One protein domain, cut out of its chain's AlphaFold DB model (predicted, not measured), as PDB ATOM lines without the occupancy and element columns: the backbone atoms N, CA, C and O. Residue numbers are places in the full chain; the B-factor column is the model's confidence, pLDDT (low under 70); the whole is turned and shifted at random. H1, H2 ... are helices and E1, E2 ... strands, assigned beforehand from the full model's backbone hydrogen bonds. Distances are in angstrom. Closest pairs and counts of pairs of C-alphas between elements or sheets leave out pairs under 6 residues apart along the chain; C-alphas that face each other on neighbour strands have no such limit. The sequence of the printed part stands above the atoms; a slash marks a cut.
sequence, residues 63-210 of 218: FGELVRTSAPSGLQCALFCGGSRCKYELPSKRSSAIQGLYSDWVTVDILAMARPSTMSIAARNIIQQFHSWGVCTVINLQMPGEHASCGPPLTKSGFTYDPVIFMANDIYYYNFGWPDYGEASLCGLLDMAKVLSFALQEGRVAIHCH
ATOM      1  N   PHE A  63     167.109 222.411 171.501       66.94
ATOM      2  CA  PHE A  63     167.007 221.640 172.736       66.94
ATOM      3  C   PHE A  63     168.124 221.983 173.733       66.94
ATOM      4  O   PHE A  63     167.859 222.169 174.917       66.94
ATOM      5  N   GLY A  64     169.370 222.110 173.264       68.00
ATOM      6  CA  GLY A  64     170.497 222.507 174.107       68.00
ATOM      7  C   GLY A  64     170.343 223.920 174.671       68.00
ATOM      8  O   GLY A  64     170.696 224.156 175.823       68.00
ATOM      9  N   GLU A  65     169.766 224.839 173.895       67.88
ATOM     10  CA  GLU A  65     169.433 226.188 174.357       67.88
ATOM     11  C   GLU A  65     168.382 226.171 175.464       67.88
ATOM     12  O   GLU A  65     168.616 226.746 176.524       67.88
ATOM     13  N   LEU A  66     167.280 225.445 175.256       65.81
ATOM     14  CA  LEU A  66     166.192 225.337 176.226       65.81
ATOM     15  C   LEU A  66     166.658 224.726 177.551       65.81
ATOM     16  O   LEU A  66     166.305 225.212 178.626       65.81
ATOM     17  N   VAL A  67     167.476 223.671 177.493       68.69
ATOM     18  CA  VAL A  67     168.050 223.052 178.696       68.69
ATOM     19  C   VAL A  67     168.991 224.030 179.405       68.69
ATOM     20  O   VAL A  67     169.023 224.070 180.632       68.69
ATOM     21  N   ARG A  68     169.721 224.863 178.658       67.19
ATOM     22  CA  ARG A  68     170.650 225.850 179.217       67.19
ATOM     23  C   ARG A  68     169.955 227.019 179.899       67.19
ATOM     24  O   ARG A  68     170.374 227.394 180.989       67.19
ATOM     25  N   THR A  69     168.900 227.562 179.299       66.12
ATOM     26  CA  THR A  69     168.113 228.651 179.899       66.12
ATOM     27  C   THR A  69     167.272 228.170 181.081       66.12
ATOM     28  O   THR A  69     166.990 228.951 181.983       66.12
ATOM     29  N   SER A  70     166.894 226.886 181.103       67.44
ATOM     30  CA  SER A  70     166.061 226.301 182.167       67.44
ATOM     31  C   SER A  70     166.865 225.690 183.319       67.44
ATOM     32  O   SER A  70     166.303 225.402 184.377       67.44
ATOM     33  N   ALA A  71     168.167 225.456 183.139       67.44
ATOM     34  CA  ALA A  71     169.017 224.922 184.196       67.44
ATOM     35  C   ALA A  71     169.151 225.936 185.350       67.44
ATOM     36  O   ALA A  71     169.378 227.122 185.091       67.44
ATOM     37  N   PRO A  72     169.091 225.497 186.622       72.31
ATOM     38  CA  PRO A  72     169.357 226.368 187.762       72.31
ATOM     39  C   PRO A  72     170.721 227.051 187.634       72.31
ATOM     40  O   PRO A  72     171.703 226.397 187.272       72.31
ATOM     41  N   SER A  73     170.808 228.337 187.981       65.19
ATOM     42  CA  SER A  73     172.031 229.153 187.863       65.19
ATOM     43  C   SER A  73     173.269 228.492 188.489       65.19
ATOM     44  O   SER A  73     174.352 228.511 187.902       65.19
ATOM     45  N   GLY A  74     173.104 227.803 189.625       65.62
ATOM     46  CA  GLY A  74     174.178 227.051 190.288       65.62
ATOM     47  C   GLY A  74     174.708 225.842 189.499       65.62
ATOM     48  O   GLY A  74     175.869 225.468 189.659       65.62
ATOM     49  N   LEU A  75     173.893 225.250 188.617       72.00
ATOM     50  CA  LEU A  75     174.261 224.099 187.782       72.00
ATOM     51  C   LEU A  75     174.705 224.497 186.372       72.00
ATOM     52  O   LEU A  75     175.442 223.738 185.743       72.00
ATOM     53  N   GLN A  76     174.333 225.685 185.887       76.06
ATOM     54  CA  GLN A  76     174.720 226.155 184.551       76.06
ATOM     55  C   GLN A  76     176.245 226.132 184.352       76.06
ATOM     56  O   GLN A  76     176.750 225.678 183.324       76.06
ATOM     57  N   CYS A  77     177.002 226.530 185.375       77.75
ATOM     58  CA  CYS A  77     178.464 226.520 185.332       77.75
ATOM     59  C   CYS A  77     179.035 225.108 185.162       77.75
ATOM     60  O   CYS A  77     179.916 224.885 184.329       77.75
ATOM     61  N   ALA A  78     178.539 224.153 185.951       75.38
ATOM     62  CA  ALA A  78     179.013 222.775 185.925       75.38
ATOM     63  C   ALA A  78     178.659 222.087 184.599       75.38
ATOM     64  O   ALA A  78     179.507 221.415 184.017       75.38
ATOM     65  N   LEU A  79     177.437 222.306 184.108       76.38
ATOM     66  CA  LEU A  79     176.902 221.626 182.929       76.38
ATOM     67  C   LEU A  79     177.418 222.208 181.606       76.38
ATOM     68  O   LEU A  79     177.668 221.448 180.674       76.38
ATOM     69  N   PHE A  80     177.598 223.530 181.507       77.25
ATOM     70  CA  PHE A  80     177.889 224.186 180.221       77.25
ATOM     71  C   PHE A  80     179.307 224.747 180.107       77.25
ATOM     72  O   PHE A  80     179.840 224.854 178.999       77.25
ATOM     73  N   CYS A  81     179.943 225.085 181.230       77.25
ATOM     74  CA  CYS A  81     181.270 225.705 181.239       77.25
ATOM     75  C   CYS A  81     182.368 224.758 181.749       77.25
ATOM     76  O   CYS A  81     183.518 224.888 181.324       77.25
ATOM     77  N   GLY A  82     182.019 223.796 182.613       79.38
ATOM     78  CA  GLY A  82     182.944 222.862 183.268       79.38
ATOM     79  C   GLY A  82     183.277 223.211 184.727       79.38
ATOM     80  O   GLY A  82     184.230 222.665 185.283       79.38
ATOM     81  N   GLY A  83     182.518 224.124 185.349       84.94
ATOM     82  CA  GLY A  83     182.675 224.516 186.754       84.94
ATOM     83  C   GLY A  83     184.084 225.020 187.078       84.94
ATOM     84  O   GLY A  83     184.637 225.852 186.361       84.94
ATOM     85  N   SER A  84     184.703 224.485 188.132       83.19
ATOM     86  CA  SER A  84     186.044 224.899 188.578       83.19
ATOM     87  C   SER A  84     187.136 224.704 187.520       83.19
ATOM     88  O   SER A  84     188.145 225.402 187.540       83.19
ATOM     89  N   ARG A  85     186.925 223.799 186.554       83.06
ATOM     90  CA  ARG A  85     187.810 223.570 185.399       83.06
ATOM     91  C   ARG A  85     187.308 224.271 184.137       83.06
ATOM     92  O   ARG A  85     187.534 223.778 183.032       83.06
ATOM     93  N   CYS A  86     186.595 225.387 184.293       86.31
ATOM     94  CA  CYS A  86     186.013 226.114 183.176       86.31
ATOM     95  C   CYS A  86     187.055 226.373 182.082       86.31
ATOM     96  O   CYS A  86     188.099 226.984 182.315       86.31
ATOM     97  N   LYS A  87     186.745 225.928 180.860       82.56
ATOM     98  CA  LYS A  87     187.676 226.022 179.729       82.56
ATOM     99  C   LYS A  87     188.028 227.460 179.352       82.56
ATOM    100  O   LYS A  87     189.061 227.654 178.728       82.56
ATOM    101  N   TYR A  88     187.171 228.431 179.689       82.56
ATOM    102  CA  TYR A  88     187.346 229.854 179.378       82.56
ATOM    103  C   TYR A  88     188.246 230.584 180.387       82.56
ATOM    104  O   TYR A  88     188.868 231.579 180.038       82.56
ATOM    105  N   GLU A  89     188.378 230.040 181.599       83.69
ATOM    106  CA  GLU A  89     189.273 230.538 182.660       83.69
ATOM    107  C   GLU A  89     190.719 230.058 182.468       83.69
ATOM    108  O   GLU A  89     191.662 230.604 183.037       83.69
ATOM    109  N   LEU A  90     190.897 229.022 181.642       76.81
ATOM    110  CA  LEU A  90     192.179 228.406 181.319       76.81
ATOM    111  C   LEU A  90     192.451 228.539 179.816       76.81
ATOM    112  O   LEU A  90     192.226 227.594 179.050       76.81
ATOM    113  N   PRO A  91     192.919 229.709 179.355       69.38
ATOM    114  CA  PRO A  91     193.233 229.905 177.954       69.38
ATOM    115  C   PRO A  91     194.328 228.945 177.501       69.38
ATOM    116  O   PRO A  91     195.446 228.937 178.019       69.38
ATOM    117  N   SER A  92     193.984 228.117 176.512       64.62
ATOM    118  CA  SER A  92     194.964 227.319 175.772       64.62
ATOM    119  C   SER A  92     195.978 228.239 175.075       64.62
ATOM    120  O   SER A  92     195.699 229.417 174.869       64.62
ATOM    121  N   LYS A  93     197.148 227.715 174.673       59.97
ATOM    122  CA  LYS A  93     198.255 228.459 174.020       59.97
ATOM    123  C   LYS A  93     197.917 229.078 172.640       59.97
ATOM    124  O   LYS A  93     198.807 229.259 171.814       59.97
ATOM    125  N   ARG A  94     196.648 229.352 172.337       61.47
ATOM    126  CA  ARG A  94     196.237 230.042 171.111       61.47
ATOM    127  C   ARG A  94     196.802 231.466 171.086       61.47
ATOM    128  O   ARG A  94     197.010 232.084 172.127       61.47
ATOM    129  N   SER A  95     197.029 231.976 169.878       72.06
ATOM    130  CA  SER A  95     197.439 233.355 169.603       72.06
ATOM    131  C   SER A  95     196.282 234.325 169.872       72.06
ATOM    132  O   SER A  95     195.618 234.786 168.947       72.06
ATOM    133  N   SER A  96     195.975 234.571 171.142       87.75
ATOM    134  CA  SER A  96     194.976 235.562 171.543       87.75
ATOM    135  C   SER A  96     195.565 236.972 171.539       87.75
ATOM    136  O   SER A  96     196.752 237.149 171.808       87.75
ATOM    137  N   ALA A  97     194.728 237.970 171.235       91.44
ATOM    138  CA  ALA A  97     195.125 239.383 171.212       91.44
ATOM    139  C   ALA A  97     195.738 239.859 172.546       91.44
ATOM    140  O   ALA A  97     196.702 240.623 172.554       91.44
ATOM    141  N   ILE A  98     195.204 239.360 173.661       92.44
ATOM    142  CA  ILE A  98     195.719 239.511 175.016       92.44
ATOM    143  C   ILE A  98     196.246 238.158 175.475       92.44
ATOM    144  O   ILE A  98     195.536 237.150 175.493       92.44
ATOM    145  N   GLN A  99     197.512 238.130 175.861       91.00
ATOM    146  CA  GLN A  99     198.167 236.909 176.295       91.00
ATOM    147  C   GLN A  99     197.540 236.401 177.590       91.00
ATOM    148  O   GLN A  99     197.457 237.119 178.585       91.00
ATOM    149  N   GLY A 100     197.147 235.127 177.582       87.31
ATOM    150  CA  GLY A 100     196.560 234.473 178.746       87.31
ATOM    151  C   GLY A 100     195.111 234.863 179.034       87.31
ATOM    152  O   GLY A 100     194.668 234.652 180.160       87.31
ATOM    153  N   LEU A 101     194.383 235.355 178.026       89.62
ATOM    154  CA  LEU A 101     192.919 235.386 177.957       89.62
ATOM    155  C   LEU A 101     192.462 234.875 176.590       89.62
ATOM    156  O   LEU A 101     193.181 235.029 175.609       89.62
ATOM    157  N   TYR A 102     191.258 234.308 176.493       89.69
ATOM    158  CA  TYR A 102     190.622 234.193 175.180       89.69
ATOM    159  C   TYR A 102     190.217 235.585 174.725       89.69
ATOM    160  O   TYR A 102     189.409 236.232 175.384       89.69
ATOM    161  N   SER A 103     190.779 236.055 173.620       91.12
ATOM    162  CA  SER A 103     190.469 237.385 173.109       91.12
ATOM    163  C   SER A 103     190.814 237.526 171.637       91.12
ATOM    164  O   SER A 103     191.829 236.966 171.201       91.12
ATOM    165  N   ASP A 104     190.034 238.328 170.924       92.12
ATOM    166  CA  ASP A 104     190.244 238.657 169.518       92.12
ATOM    167  C   ASP A 104     189.747 240.076 169.198       92.12
ATOM    168  O   ASP A 104     188.859 240.609 169.869       92.12
ATOM    169  N   TRP A 105     190.322 240.699 168.175       92.94
ATOM    170  CA  TRP A 105     189.901 242.021 167.716       92.94
ATOM    171  C   TRP A 105     188.676 241.884 166.810       92.94
ATOM    172  O   TRP A 105     188.746 241.290 165.737       92.94
ATOM    173  N   VAL A 106     187.543 242.457 167.226       91.00
ATOM    174  CA  VAL A 106     186.315 242.506 166.409       91.00
ATOM    175  C   VAL A 106     186.448 243.579 165.332       91.00
ATOM    176  O   VAL A 106     186.008 243.412 164.197       91.00
ATOM    177  N   THR A 107     187.068 244.697 165.700       92.44
ATOM    178  CA  THR A 107     187.440 245.787 164.798       92.44
ATOM    179  C   THR A 107     188.844 246.269 165.156       92.44
ATOM    180  O   THR A 107     189.459 245.772 166.096       92.44
ATOM    181  N   VAL A 108     189.349 247.273 164.435       93.75
ATOM    182  CA  VAL A 108     190.641 247.910 164.750       93.75
ATOM    183  C   VAL A 108     190.670 248.502 166.170       93.75
ATOM    184  O   VAL A 108     191.740 248.573 166.773       93.75
ATOM    185  N   ASP A 109     189.506 248.880 166.708       96.56
ATOM    186  CA  ASP A 109     189.388 249.615 167.972       96.56
ATOM    187  C   ASP A 109     188.567 248.882 169.047       96.56
ATOM    188  O   ASP A 109     188.522 249.331 170.192       96.56
ATOM    189  N   ILE A 110     187.933 247.749 168.713       96.44
ATOM    190  CA  ILE A 110     187.106 246.961 169.638       96.44
ATOM    191  C   ILE A 110     187.726 245.581 169.844       96.44
ATOM    192  O   ILE A 110     187.771 244.756 168.928       96.44
ATOM    193  N   LEU A 111     188.148 245.326 171.079       95.69
ATOM    194  CA  LEU A 111     188.648 244.047 171.557       95.69
ATOM    195  C   LEU A 111     187.522 243.274 172.248       95.69
ATOM    196  O   LEU A 111     186.904 243.757 173.193       95.69
ATOM    197  N   ALA A 112     187.306 242.044 171.811       94.50
ATOM    198  CA  ALA A 112     186.460 241.068 172.473       94.50
ATOM    199  C   ALA A 112     187.318 240.154 173.348       94.50
ATOM    200  O   ALA A 112     188.312 239.611 172.864       94.50
ATOM    201  N   MET A 113     186.946 239.932 174.610       94.06
ATOM    202  CA  MET A 113     187.708 239.031 175.483       94.06
ATOM    203  C   MET A 113     186.851 238.273 176.499       94.06
ATOM    204  O   MET A 113     185.731 238.668 176.818       94.06
ATOM    205  N   ALA A 114     187.381 237.163 177.005       92.69
ATOM    206  CA  ALA A 114     186.881 236.486 178.192       92.69
ATOM    207  C   ALA A 114     187.216 237.308 179.437       92.69
ATOM    208  O   ALA A 114     188.155 238.114 179.429       92.69
ATOM    209  N   ARG A 115     186.454 237.102 180.511       93.81
ATOM    210  CA  ARG A 115     186.688 237.824 181.757       93.81
ATOM    211  C   ARG A 115     188.097 237.539 182.285       93.81
ATOM    212  O   ARG A 115     188.536 236.386 182.281       93.81
ATOM    213  N   PRO A 116     188.816 238.560 182.762       95.00
ATOM    214  CA  PRO A 116     190.024 238.335 183.530       95.00
ATOM    215  C   PRO A 116     189.707 237.817 184.939       95.00
ATOM    216  O   PRO A 116     188.564 237.791 185.383       95.00
ATOM    217  N   SER A 117     190.743 237.435 185.676       94.38
ATOM    218  CA  SER A 117     190.706 237.229 187.122       94.38
ATOM    219  C   SER A 117     191.853 238.002 187.759       94.38
ATOM    220  O   SER A 117     192.837 238.300 187.083       94.38
ATOM    221  N   THR A 118     191.787 238.297 189.059       94.88
ATOM    222  CA  THR A 118     192.898 238.957 189.774       94.88
ATOM    223  C   THR A 118     194.230 238.247 189.518       94.88
ATOM    224  O   THR A 118     195.249 238.886 189.260       94.88
ATOM    225  N   MET A 119     194.208 236.911 189.509       91.56
ATOM    226  CA  MET A 119     195.386 236.098 189.227       91.56
ATOM    227  C   MET A 119     195.867 236.252 187.780       91.56
ATOM    228  O   MET A 119     197.069 236.399 187.567       91.56
ATOM    229  N   SER A 120     194.973 236.239 186.780       91.94
ATOM    230  CA  SER A 120     195.394 236.391 185.380       91.94
ATOM    231  C   SER A 120     195.870 237.807 185.062       91.94
ATOM    232  O   SER A 120     196.846 237.952 184.326       91.94
ATOM    233  N   ILE A 121     195.264 238.834 185.670       95.38
ATOM    234  CA  ILE A 121     195.697 240.233 185.537       95.38
ATOM    235  C   ILE A 121     197.150 240.382 185.974       95.38
ATOM    236  O   ILE A 121     197.950 240.936 185.219       95.38
ATOM    237  N   ALA A 122     197.492 239.834 187.143       94.12
ATOM    238  CA  ALA A 122     198.846 239.876 187.675       94.12
ATOM    239  C   ALA A 122     199.808 238.986 186.870       94.12
ATOM    240  O   ALA A 122     200.829 239.455 186.380       94.12
ATOM    241  N   ALA A 123     199.470 237.709 186.670       92.00
ATOM    242  CA  ALA A 123     200.377 236.733 186.058       92.00
ATOM    243  C   ALA A 123     200.709 237.022 184.584       92.00
ATOM    244  O   ALA A 123     201.699 236.509 184.062       92.00
ATOM    245  N   ARG A 124     199.862 237.790 183.888       92.12
ATOM    246  CA  ARG A 124     200.016 238.108 182.460       92.12
ATOM    247  C   ARG A 124     200.180 239.598 182.189       92.12
ATOM    248  O   ARG A 124     200.198 239.985 181.024       92.12
ATOM    249  N   ASN A 125     200.293 240.429 183.226       95.19
ATOM    250  CA  ASN A 125     200.401 241.883 183.098       95.19
ATOM    251  C   ASN A 125     199.321 242.476 182.172       95.19
ATOM    252  O   ASN A 125     199.615 243.261 181.271       95.19
ATOM    253  N   ILE A 126     198.059 242.074 182.362       96.56
ATOM    254  CA  ILE A 126     196.957 242.428 181.445       96.56
ATOM    255  C   ILE A 126     196.792 243.948 181.326       96.56
ATOM    256  O   ILE A 126     196.594 244.454 180.226       96.56
ATOM    257  N   ILE A 127     196.957 244.680 182.430       98.06
ATOM    258  CA  ILE A 127     196.913 246.149 182.442       98.06
ATOM    259  C   ILE A 127     197.978 246.747 181.510       98.06
ATOM    260  O   ILE A 127     197.675 247.606 180.687       98.06
ATOM    261  N   GLN A 128     199.215 246.248 181.563       97.81
ATOM    262  CA  GLN A 128     200.284 246.721 180.677       97.81
ATOM    263  C   GLN A 128     199.982 246.403 179.210       97.81
ATOM    264  O   GLN A 128     200.214 247.239 178.338       97.81
ATOM    265  N   GLN A 129     199.415 245.224 178.933       97.44
ATOM    266  CA  GLN A 129     198.965 244.882 177.585       97.44
ATOM    267  C   GLN A 129     197.885 245.861 177.101       97.44
ATOM    268  O   GLN A 129     197.982 246.348 175.975       97.44
ATOM    269  N   PHE A 130     196.910 246.218 177.943       98.00
ATOM    270  CA  PHE A 130     195.873 247.201 177.603       98.00
ATOM    271  C   PHE A 130     196.474 248.557 177.240       98.00
ATOM    272  O   PHE A 130     196.172 249.073 176.165       98.00
ATOM    273  N   HIS A 131     197.405 249.074 178.043       97.94
ATOM    274  CA  HIS A 131     198.107 250.312 177.706       97.94
ATOM    275  C   HIS A 131     198.889 250.212 176.394       97.94
ATOM    276  O   HIS A 131     198.800 251.116 175.564       97.94
ATOM    277  N   SER A 132     199.605 249.106 176.159       97.25
ATOM    278  CA  SER A 132     200.380 248.915 174.922       97.25
ATOM    279  C   SER A 132     199.505 248.906 173.666       97.25
ATOM    280  O   SER A 132     199.924 249.361 172.602       97.25
ATOM    281  N   TRP A 133     198.263 248.438 173.804       96.69
ATOM    282  CA  TRP A 133     197.276 248.407 172.734       96.69
ATOM    283  C   TRP A 133     196.415 249.671 172.661       96.69
ATOM    284  O   TRP A 133     195.574 249.761 171.770       96.69
ATOM    285  N   GLY A 134     196.605 250.642 173.559       97.00
ATOM    286  CA  GLY A 134     195.785 251.854 173.624       97.00
ATOM    287  C   GLY A 134     194.337 251.587 174.047       97.00
ATOM    288  O   GLY A 134     193.434 252.301 173.612       97.00
ATOM    289  N   VAL A 135     194.101 250.535 174.836       98.06
ATOM    290  CA  VAL A 135     192.799 250.261 175.453       98.06
ATOM    291  C   VAL A 135     192.613 251.213 176.628       98.06
ATOM    292  O   VAL A 135     193.326 251.123 177.622       98.06
ATOM    293  N   CYS A 136     191.632 252.103 176.506       97.69
ATOM    294  CA  CYS A 136     191.312 253.115 177.515       97.69
ATOM    295  C   CYS A 136     190.032 252.781 178.288       97.69
ATOM    296  O   CYS A 136     189.756 253.395 179.311       97.69
ATOM    297  N   THR A 137     189.208 251.855 177.787       98.50
ATOM    298  CA  THR A 137     187.919 251.503 178.400       98.50
ATOM    299  C   THR A 137     187.713 249.995 178.433       98.50
ATOM    300  O   THR A 137     187.933 249.315 177.432       98.50
ATOM    301  N   VAL A 138     187.225 249.489 179.564       98.19
ATOM    302  CA  VAL A 138     186.741 248.121 179.750       98.19
ATOM    303  C   VAL A 138     185.236 248.149 180.001       98.19
ATOM    304  O   VAL A 138     184.754 248.822 180.911       98.19
ATOM    305  N   ILE A 139     184.489 247.391 179.202       97.06
ATOM    306  CA  ILE A 139     183.061 247.150 179.387       97.06
ATOM    307  C   ILE A 139     182.866 245.707 179.856       97.06
ATOM    308  O   ILE A 139     183.194 244.755 179.145       97.06
ATOM    309  N   ASN A 140     182.311 245.553 181.054       95.81
ATOM    310  CA  ASN A 140     181.924 244.278 181.635       95.81
ATOM    311  C   ASN A 140     180.437 244.009 181.386       95.81
ATOM    312  O   ASN A 140     179.587 244.756 181.877       95.81
ATOM    313  N   LEU A 141     180.130 242.928 180.675       92.62
ATOM    314  CA  LEU A 141     178.761 242.491 180.400       92.62
ATOM    315  C   LEU A 141     178.190 241.546 181.465       92.62
ATOM    316  O   LEU A 141     177.016 241.209 181.415       92.62
ATOM    317  N   GLN A 142     179.006 241.104 182.417       90.75
ATOM    318  CA  GLN A 142     178.597 240.135 183.425       90.75
ATOM    319  C   GLN A 142     177.693 240.753 184.491       90.75
ATOM    320  O   GLN A 142     177.856 241.918 184.870       90.75
ATOM    321  N   MET A 143     176.813 239.937 185.061       90.25
ATOM    322  CA  MET A 143     176.100 240.280 186.289       90.25
ATOM    323  C   MET A 143     176.967 239.973 187.527       90.25
ATOM    324  O   MET A 143     177.699 238.981 187.548       90.25
ATOM    325  N   PRO A 144     176.915 240.780 188.601       91.38
ATOM    326  CA  PRO A 144     177.571 240.420 189.857       91.38
ATOM    327  C   PRO A 144     177.063 239.071 190.386       91.38
ATOM    328  O   PRO A 144     175.857 238.831 190.437       91.38
ATOM    329  N   GLY A 145     177.973 238.186 190.793       89.44
ATOM    330  CA  GLY A 145     177.630 236.852 191.298       89.44
ATOM    331  C   GLY A 145     177.451 235.786 190.212       89.44
ATOM    332  O   GLY A 145     177.368 234.599 190.537       89.44
ATOM    333  N   GLU A 146     177.427 236.167 188.931       85.19
ATOM    334  CA  GLU A 146     177.371 235.201 187.837       85.19
ATOM    335  C   GLU A 146     178.660 234.368 187.781       85.19
ATOM    336  O   GLU A 146     179.771 234.827 188.081       85.19
ATOM    337  N   HIS A 147     178.513 233.118 187.342       87.00
ATOM    338  CA  HIS A 147     179.645 232.226 187.140       87.00
ATOM    339  C   HIS A 147     180.535 232.060 188.391       87.00
ATOM    340  O   HIS A 147     181.748 231.872 188.276       87.00
ATOM    341  N   ALA A 148     179.931 232.091 189.589       87.94
ATOM    342  CA  ALA A 148     180.626 231.943 190.873       87.94
ATOM    343  C   ALA A 148     181.358 230.601 191.033       87.94
ATOM    344  O   ALA A 148     182.350 230.511 191.751       87.94
ATOM    345  N   SER A 149     180.879 229.566 190.339       87.75
ATOM    346  CA  SER A 149     181.478 228.229 190.332       87.75
ATOM    347  C   SER A 149     182.487 228.023 189.194       87.75
ATOM    348  O   SER A 149     183.006 226.916 189.055       87.75
ATOM    349  N   CYS A 150     182.728 229.031 188.344       87.94
ATOM    350  CA  CYS A 150     183.681 228.948 187.236       87.94
ATOM    351  C   CYS A 150     185.038 229.541 187.619       87.94
ATOM    352  O   CYS A 150     185.138 230.740 187.856       87.94
ATOM    353  N   GLY A 151     186.093 228.727 187.567       86.69
ATOM    354  CA  GLY A 151     187.458 229.205 187.797       86.69
ATOM    355  C   GLY A 151     187.690 229.727 189.224       86.69
ATOM    356  O   GLY A 151     187.217 229.101 190.175       86.69
ATOM    357  N   PRO A 152     188.466 230.816 189.394       88.75
ATOM    358  CA  PRO A 152     188.741 231.406 190.703       88.75
ATOM    359  C   PRO A 152     187.473 231.919 191.408       88.75
ATOM    360  O   PRO A 152     186.524 232.329 190.738       88.75
ATOM    361  N   PRO A 153     187.459 231.962 192.754       90.38
ATOM    362  CA  PRO A 153     186.330 232.505 193.501       90.38
ATOM    363  C   PRO A 153     186.110 233.991 193.192       90.38
ATOM    364  O   PRO A 153     187.053 234.735 192.907       90.38
ATOM    365  N   LEU A 154     184.854 234.429 193.291       93.12
ATOM    366  CA  LEU A 154     184.495 235.835 193.125       93.12
ATOM    367  C   LEU A 154     185.029 236.672 194.291       93.12
ATOM    368  O   LEU A 154     185.054 236.245 195.446       93.12
ATOM    369  N   THR A 155     185.432 237.896 193.979       93.88
ATOM    370  CA  THR A 155     185.785 238.917 194.962       93.88
ATOM    371  C   THR A 155     184.520 239.546 195.560       93.88
ATOM    372  O   THR A 155     183.394 239.239 195.163       93.88
ATOM    373  N   LYS A 156     184.694 240.491 196.493       94.38
ATOM    374  CA  LYS A 156     183.580 241.245 197.097       94.38
ATOM    375  C   LYS A 156     182.756 242.039 196.076       94.38
ATOM    376  O   LYS A 156     181.603 242.342 196.357       94.38
ATOM    377  N   SER A 157     183.326 242.358 194.910       93.25
ATOM    378  CA  SER A 157     182.622 243.044 193.817       93.25
ATOM    379  C   SER A 157     181.575 242.162 193.122       93.25
ATOM    380  O   SER A 157     180.772 242.666 192.344       93.25
ATOM    381  N   GLY A 158     181.593 240.846 193.367       94.06
ATOM    382  CA  GLY A 158     180.797 239.876 192.619       94.06
ATOM    383  C   GLY A 158     181.438 239.431 191.300       94.06
ATOM    384  O   GLY A 158     180.806 238.686 190.558       94.06
ATOM    385  N   PHE A 159     182.682 239.831 191.013       95.25
ATOM    386  CA  PHE A 159     183.453 239.393 189.842       95.25
ATOM    387  C   PHE A 159     184.758 238.700 190.250       95.25
ATOM    388  O   PHE A 159     185.228 238.844 191.377       95.25
ATOM    389  N   THR A 160     185.393 237.987 189.320       94.38
ATOM    390  CA  THR A 160     186.707 237.323 189.489       94.38
ATOM    391  C   THR A 160     187.882 238.292 189.669       94.38
ATOM    392  O   THR A 160     189.025 237.866 189.846       94.38
ATOM    393  N   TYR A 161     187.617 239.596 189.613       95.94
ATOM    394  CA  TYR A 161     188.550 240.686 189.862       95.94
ATOM    395  C   TYR A 161     187.822 241.851 190.552       95.94
ATOM    396  O   TYR A 161     186.591 241.924 190.544       95.94
ATOM    397  N   ASP A 162     188.574 242.776 191.143       97.00
ATOM    398  CA  ASP A 162     188.027 244.041 191.640       97.00
ATOM    399  C   ASP A 162     188.100 245.102 190.526       97.00
ATOM    400  O   ASP A 162     189.211 245.416 190.092       97.00
ATOM    401  N   PRO A 163     186.972 245.658 190.037       96.81
ATOM    402  CA  PRO A 163     186.968 246.691 188.999       96.81
ATOM    403  C   PRO A 163     187.839 247.913 189.303       96.81
ATOM    404  O   PRO A 163     188.323 248.560 188.371       96.81
ATOM    405  N   VAL A 164     188.082 248.207 190.588       97.31
ATOM    406  CA  VAL A 164     188.960 249.303 191.024       97.31
ATOM    407  C   VAL A 164     190.354 249.190 190.410       97.31
ATOM    408  O   VAL A 164     190.972 250.215 190.136       97.31
ATOM    409  N   ILE A 165     190.829 247.977 190.097       97.44
ATOM    410  CA  ILE A 165     192.137 247.778 189.466       97.44
ATOM    411  C   ILE A 165     192.261 248.477 188.106       97.44
ATOM    412  O   ILE A 165     193.335 248.967 187.781       97.44
ATOM    413  N   PHE A 166     191.185 248.559 187.318       98.00
ATOM    414  CA  PHE A 166     191.219 249.236 186.020       98.00
ATOM    415  C   PHE A 166     191.223 250.752 186.198       98.00
ATOM    416  O   PHE A 166     192.077 251.435 185.639       98.00
ATOM    417  N   MET A 167     190.341 251.267 187.056       97.44
ATOM    418  CA  MET A 167     190.241 252.705 187.323       97.44
ATOM    419  C   MET A 167     191.519 253.266 187.958       97.44
ATOM    420  O   MET A 167     191.949 254.356 187.605       97.44
ATOM    421  N   ALA A 168     192.160 252.503 188.850       97.81
ATOM    422  CA  ALA A 168     193.435 252.872 189.464       97.81
ATOM    423  C   ALA A 168     194.611 252.910 188.468       97.81
ATOM    424  O   ALA A 168     195.668 253.432 188.804       97.81
ATOM    425  N   ASN A 169     194.436 252.349 187.269       97.88
ATOM    426  CA  ASN A 169     195.409 252.365 186.179       97.88
ATOM    427  C   ASN A 169     194.873 253.159 184.974       97.88
ATOM    428  O   ASN A 169     195.130 252.788 183.835       97.88
ATOM    429  N   ASP A 170     194.089 254.217 185.208       97.50
ATOM    430  CA  ASP A 170     193.594 255.133 184.167       97.50
ATOM    431  C   ASP A 170     192.812 254.452 183.022       97.50
ATOM    432  O   ASP A 170     192.804 254.917 181.880       97.50
ATOM    433  N   ILE A 171     192.132 253.341 183.319       98.19
ATOM    434  CA  ILE A 171     191.247 252.638 182.385       98.19
ATOM    435  C   ILE A 171     189.809 252.797 182.876       98.19
ATOM    436  O   ILE A 171     189.445 252.333 183.961       98.19
ATOM    437  N   TYR A 172     188.964 253.432 182.061       98.06
ATOM    438  CA  TYR A 172     187.545 253.590 182.367       98.06
ATOM    439  C   TYR A 172     186.865 252.228 182.455       98.06
ATOM    440  O   TYR A 172     187.113 251.345 181.633       98.06
ATOM    441  N   TYR A 173     185.968 252.066 183.422       97.75
ATOM    442  CA  TYR A 173     185.259 250.815 183.640       97.75
ATOM    443  C   TYR A 173     183.750 251.041 183.656       97.75
ATOM    444  O   TYR A 173     183.250 251.868 184.416       97.75
ATOM    445  N   TYR A 174     183.026 250.262 182.855       96.50
ATOM    446  CA  TYR A 174     181.565 250.263 182.828       96.50
ATOM    447  C   TYR A 174     181.044 248.842 182.981       96.50
ATOM    448  O   TYR A 174     181.516 247.933 182.303       96.50
ATOM    449  N   ASN A 175     180.033 248.651 183.828       95.06
ATOM    450  CA  ASN A 175     179.323 247.382 183.923       95.06
ATOM    451  C   ASN A 175     177.915 247.526 183.337       95.06
ATOM    452  O   ASN A 175     177.057 248.185 183.917       95.06
ATOM    453  N   PHE A 176     177.699 246.893 182.187       91.56
ATOM    454  CA  PHE A 176     176.393 246.739 181.557       91.56
ATOM    455  C   PHE A 176     175.934 245.304 181.762       91.56
ATOM    456  O   PHE A 176     176.043 244.478 180.861       91.56
ATOM    457  N   GLY A 177     175.484 245.014 182.983       84.38
ATOM    458  CA  GLY A 177     175.049 243.679 183.366       84.38
ATOM    459  C   GLY A 177     173.979 243.143 182.415       84.38
ATOM    460  O   GLY A 177     172.887 243.704 182.301       84.38
ATOM    461  N   TRP A 178     174.315 242.059 181.727       78.12
ATOM    462  CA  TRP A 178     173.455 241.349 180.800       78.12
ATOM    463  C   TRP A 178     173.316 239.918 181.329       78.12
ATOM    464  O   TRP A 178     174.330 239.242 181.482       78.12
ATOM    465  N   PRO A 179     172.094 239.435 181.631       70.38
ATOM    466  CA  PRO A 179     171.897 238.053 182.052       70.38
ATOM    467  C   PRO A 179     172.521 237.071 181.057       70.38
ATOM    468  O   PRO A 179     172.239 237.151 179.857       70.38
ATOM    469  N   ASP A 180     173.320 236.126 181.552       65.62
ATOM    470  CA  ASP A 180     173.856 235.055 180.719       65.62
ATOM    471  C   ASP A 180     172.728 234.371 179.943       65.62
ATOM    472  O   ASP A 180     171.735 233.913 180.512       65.62
ATOM    473  N   TYR A 181     172.895 234.314 178.620       60.94
ATOM    474  CA  TYR A 181     171.940 233.702 177.690       60.94
ATOM    475  C   TYR A 181     170.565 234.381 177.606       60.94
ATOM    476  O   TYR A 181     169.661 233.824 176.987       60.94
ATOM    477  N   GLY A 182     170.408 235.569 178.193       63.22
ATOM    478  CA  GLY A 182     169.230 236.415 178.033       63.22
ATOM    479  C   GLY A 182     169.342 237.369 176.843       63.22
ATOM    480  O   GLY A 182     170.399 237.521 176.230       63.22
ATOM    481  N   GLU A 183     168.254 238.070 176.540       65.19
ATOM    482  CA  GLU A 183     168.239 239.167 175.569       65.19
ATOM    483  C   GLU A 183     168.475 240.511 176.270       65.19
ATOM    484  O   GLU A 183     167.980 240.747 177.374       65.19
ATOM    485  N   ALA A 184     169.223 241.414 175.630       69.06
ATOM    486  CA  ALA A 184     169.355 242.780 176.123       69.06
ATOM    487  C   ALA A 184     168.044 243.533 175.901       69.06
ATOM    488  O   ALA A 184     167.459 243.484 174.818       69.06
ATOM    489  N   SER A 185     167.623 244.312 176.898       79.62
ATOM    490  CA  SER A 185     166.560 245.291 176.679       79.62
ATOM    491  C   SER A 185     167.013 246.342 175.660       79.62
ATOM    492  O   SER A 185     168.184 246.730 175.628       79.62
ATOM    493  N   LEU A 186     166.080 246.853 174.851       82.69
ATOM    494  CA  LEU A 186     166.373 247.922 173.891       82.69
ATOM    495  C   LEU A 186     167.017 249.139 174.575       82.69
ATOM    496  O   LEU A 186     167.982 249.696 174.058       82.69
ATOM    497  N   CYS A 187     166.518 249.524 175.753       83.50
ATOM    498  CA  CYS A 187     167.085 250.622 176.535       83.50
ATOM    499  C   CYS A 187     168.536 250.335 176.943       83.50
ATOM    500  O   CYS A 187     169.406 251.168 176.698       83.50
ATOM    501  N   GLY A 188     168.817 249.138 177.471       84.00
ATOM    502  CA  GLY A 188     170.174 248.742 177.859       84.00
ATOM    503  C   GLY A 188     171.142 248.714 176.676       84.00
ATOM    504  O   GLY A 188     172.274 249.184 176.787       84.00
ATOM    505  N   LEU A 189     170.683 248.249 175.510       85.88
ATOM    506  CA  LEU A 189     171.479 248.265 174.286       85.88
ATOM    507  C   LEU A 189     171.792 249.696 173.825       85.88
ATOM    508  O   LEU A 189     172.925 249.983 173.439       85.88
ATOM    509  N   LEU A 190     170.809 250.600 173.876       90.00
ATOM    510  CA  LEU A 190     170.993 252.004 173.503       90.00
ATOM    511  C   LEU A 190     171.950 252.729 174.452       90.00
ATOM    512  O   LEU A 190     172.776 253.515 173.992       90.00
ATOM    513  N   ASP A 191     171.874 252.466 175.753       90.75
ATOM    514  CA  ASP A 191     172.771 253.084 176.729       90.75
ATOM    515  C   ASP A 191     174.207 252.571 176.588       90.75
ATOM    516  O   ASP A 191     175.147 253.371 176.564       90.75
ATOM    517  N   MET A 192     174.382 251.267 176.357       91.56
ATOM    518  CA  MET A 192     175.689 250.703 176.022       91.56
ATOM    519  C   MET A 192     176.236 251.287 174.714       91.56
ATOM    520  O   MET A 192     177.412 251.637 174.649       91.56
ATOM    521  N   ALA A 193     175.400 251.453 173.682       92.75
ATOM    522  CA  ALA A 193     175.816 252.047 172.413       92.75
ATOM    523  C   ALA A 193     176.276 253.507 172.573       92.75
ATOM    524  O   ALA A 193     177.272 253.902 171.964       92.75
ATOM    525  N   LYS A 194     175.602 254.298 173.417       94.75
ATOM    526  CA  LYS A 194     176.030 255.670 173.746       94.75
ATOM    527  C   LYS A 194     177.403 255.674 174.415       94.75
ATOM    528  O   LYS A 194     178.287 256.406 173.970       94.75
ATOM    529  N   VAL A 195     177.598 254.845 175.444       94.94
ATOM    530  CA  VAL A 195     178.881 254.766 176.160       94.94
ATOM    531  C   VAL A 195     179.992 254.257 175.248       94.94
ATOM    532  O   VAL A 195     181.067 254.850 175.218       94.94
ATOM    533  N   LEU A 196     179.728 253.233 174.437       95.62
ATOM    534  CA  LEU A 196     180.689 252.715 173.466       95.62
ATOM    535  C   LEU A 196     181.086 253.782 172.436       95.62
ATOM    536  O   LEU A 196     182.266 253.930 172.126       95.62
ATOM    537  N   SER A 197     180.122 254.561 171.937       95.50
ATOM    538  CA  SER A 197     180.386 255.640 170.981       95.50
ATOM    539  C   SER A 197     181.277 256.742 171.560       95.50
ATOM    540  O   SER A 197     182.060 257.320 170.805       95.50
ATOM    541  N   PHE A 198     181.171 257.033 172.858       95.38
ATOM    542  CA  PHE A 198     182.063 257.967 173.546       95.38
ATOM    543  C   PHE A 198     183.436 257.340 173.818       95.38
ATOM    544  O   PHE A 198     184.457 257.937 173.499       95.38
ATOM    545  N   ALA A 199     183.472 256.108 174.328       96.19
ATOM    546  CA  ALA A 199     184.709 255.405 174.659       96.19
ATOM    547  C   ALA A 199     185.651 255.265 173.450       96.19
ATOM    548  O   ALA A 199     186.855 255.475 173.581       96.19
ATOM    549  N   LEU A 200     185.096 255.014 172.259       96.38
ATOM    550  CA  LEU A 200     185.851 254.946 171.000       96.38
ATOM    551  C   LEU A 200     186.486 256.281 170.572       96.38
ATOM    552  O   LEU A 200     187.372 256.288 169.721       96.38
ATOM    553  N   GLN A 201     186.044 257.415 171.123       95.88
ATOM    554  CA  GLN A 201     186.682 258.717 170.886       95.88
ATOM    555  C   GLN A 201     187.919 258.912 171.771       95.88
ATOM    556  O   GLN A 201     188.841 259.623 171.375       95.88
ATOM    557  N   GLU A 202     187.947 258.261 172.937       94.19
ATOM    558  CA  GLU A 202     189.036 258.346 173.914       94.19
ATOM    559  C   GLU A 202     190.135 257.299 173.666       94.19
ATOM    560  O   GLU A 202     191.301 257.523 173.994       94.19
ATOM    561  N   GLY A 203     189.794 256.160 173.060       95.75
ATOM    562  CA  GLY A 203     190.752 255.123 172.686       95.75
ATOM    563  C   GLY A 203     190.086 253.803 172.321       95.75
ATOM    564  O   GLY A 203     188.900 253.750 172.002       95.75
ATOM    565  N   ARG A 204     190.854 252.711 172.368       98.31
ATOM    566  CA  ARG A 204     190.305 251.375 172.112       98.31
ATOM    567  C   ARG A 204     189.492 250.885 173.303       98.31
ATOM    568  O   ARG A 204     189.745 251.257 174.453       98.31
ATOM    569  N   VAL A 205     188.537 250.011 173.018       98.38
ATOM    570  CA  VAL A 205     187.594 249.487 174.007       98.38
ATOM    571  C   VAL A 205     187.723 247.974 174.082       98.38
ATOM    572  O   VAL A 205     187.662 247.292 173.061       98.38
ATOM    573  N   ALA A 206     187.874 247.443 175.292       97.69
ATOM    574  CA  ALA A 206     187.802 246.019 175.571       97.69
ATOM    575  C   ALA A 206     186.431 245.675 176.154       97.69
ATOM    576  O   ALA A 206     186.026 246.238 177.165       97.69
ATOM    577  N   ILE A 207     185.715 244.743 175.537       96.38
ATOM    578  CA  ILE A 207     184.395 244.299 175.981       96.38
ATOM    579  C   ILE A 207     184.489 242.827 176.354       96.38
ATOM    580  O   ILE A 207     184.926 241.997 175.549       96.38
ATOM    581  N   HIS A 208     184.057 242.479 177.565       94.50
ATOM    582  CA  HIS A 208     184.122 241.106 178.041       94.50
ATOM    583  C   HIS A 208     182.815 240.598 178.641       94.50
ATOM    584  O   HIS A 208     182.032 241.339 179.228       94.50
ATOM    585  N   CYS A 209     182.633 239.288 178.522       90.69
ATOM    586  CA  CYS A 209     181.654 238.484 179.253       90.69
ATOM    587  C   CYS A 209     182.403 237.317 179.914       90.69
ATOM    588  O   CYS A 209     183.631 237.362 180.012       90.69
ATOM    589  N   HIS A 210     181.726 236.245 180.333       87.69
ATOM    590  CA  HIS A 210     182.433 235.076 180.857       87.69
ATOM    591  C   HIS A 210     183.357 234.411 179.821       87.69
ATOM    592  O   HIS A 210     184.546 234.225 180.070       87.69
TER     593      HIS A 210
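This is residues 63 to 210 of the 218 residues of the protein "Hypothetical protein" of Pieris macdunnoughi (UniProt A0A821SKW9). A twisted sheet of five strands forms the core, with the long helix H6 lying over one face along the strands. The short helix H4 covers part of the opposite face, while H1 and H2 sit at one end of the longest axis, away from the sheet. The printed part has 148 residues, with six named helices and five named strands in the order H1 H2 E1 E2 H3 H4 E3 H5 E4 H6 E5. The sheet, in the order E1 E2 E5 E3 E4, is mixed, and the class is mixed, helices and strands. The whole is compact, with a radius of gyration of the C-alphas of 15.2 A and spans of 41 by 37 by 30 A.

The strands are E1, residues 103 to 105; E2, 110 to 114, 13.5 A long; E5, 204 to 209, 17.1 A; E3, 135 to 140, 13.9 A; and E4, 172 to 175, 10.4 A. The helices are H6, residues 186 to 202, 24.9 A; H4, 126 to 132; H3, 118 to 123; H5, 164 to 167; H2, 73 to 81, 11.9 A; and H1, 63 to 70, 10.6 A. C-alpha 63 is at (167.007, 221.640, 172.736), C-alpha 186 at (166.373, 247.922, 173.891) and C-alpha 209 at (181.654, 238.484, 179.253).

E1 and E2 form an antiparallel hairpin, with N 104 and O 112 within hydrogen-bond range at 2.9 A. E2 and E5 are parallel, N 111 to O 205 being 2.8 A. E5 and E3 are parallel, N 139 to O 206 being 2.8 A. E3 and E4 are parallel, N 138 to O 172 being 2.8 A. H6 is over E5 and E3 at a height over the sheet of 9.9 A; its closest C-alphas to E3 are those of Ala 199 and Thr 137, 6.3 A apart. H4, on the opposite face, is over E3 at a height of 9.7 A. H5 only grazes the sheet. E3, H5 and E4 form a strand-helix-strand unit, two parallel neighbour strands with a helix between them in the chain, its crossover right-handed. H3 is close to but not clearly touching H4, Ile 121 and Ile 127 having the closest C-alphas, 6.8 A. H1 is likewise close to H2, with the C-alphas of Arg 68 and Gln 76 at 6.7 A. Every O i to N i+4 pair is within hydrogen-bond range in H1, H3 and H4, against 3 of 5 in H2 and 11 of 13 in H6; H5 is too short for one.

The farthest C-alphas, of Phe 63 and Asp 170, are 44.3 A apart. The printed part has no cut. The links H2 to E1 and E3 to H5 are long. The mean pLDDT of the printed part is 87.7; residues 63 to 71, 73 to 74, 91 to 94 and 180 to 184 are under 70.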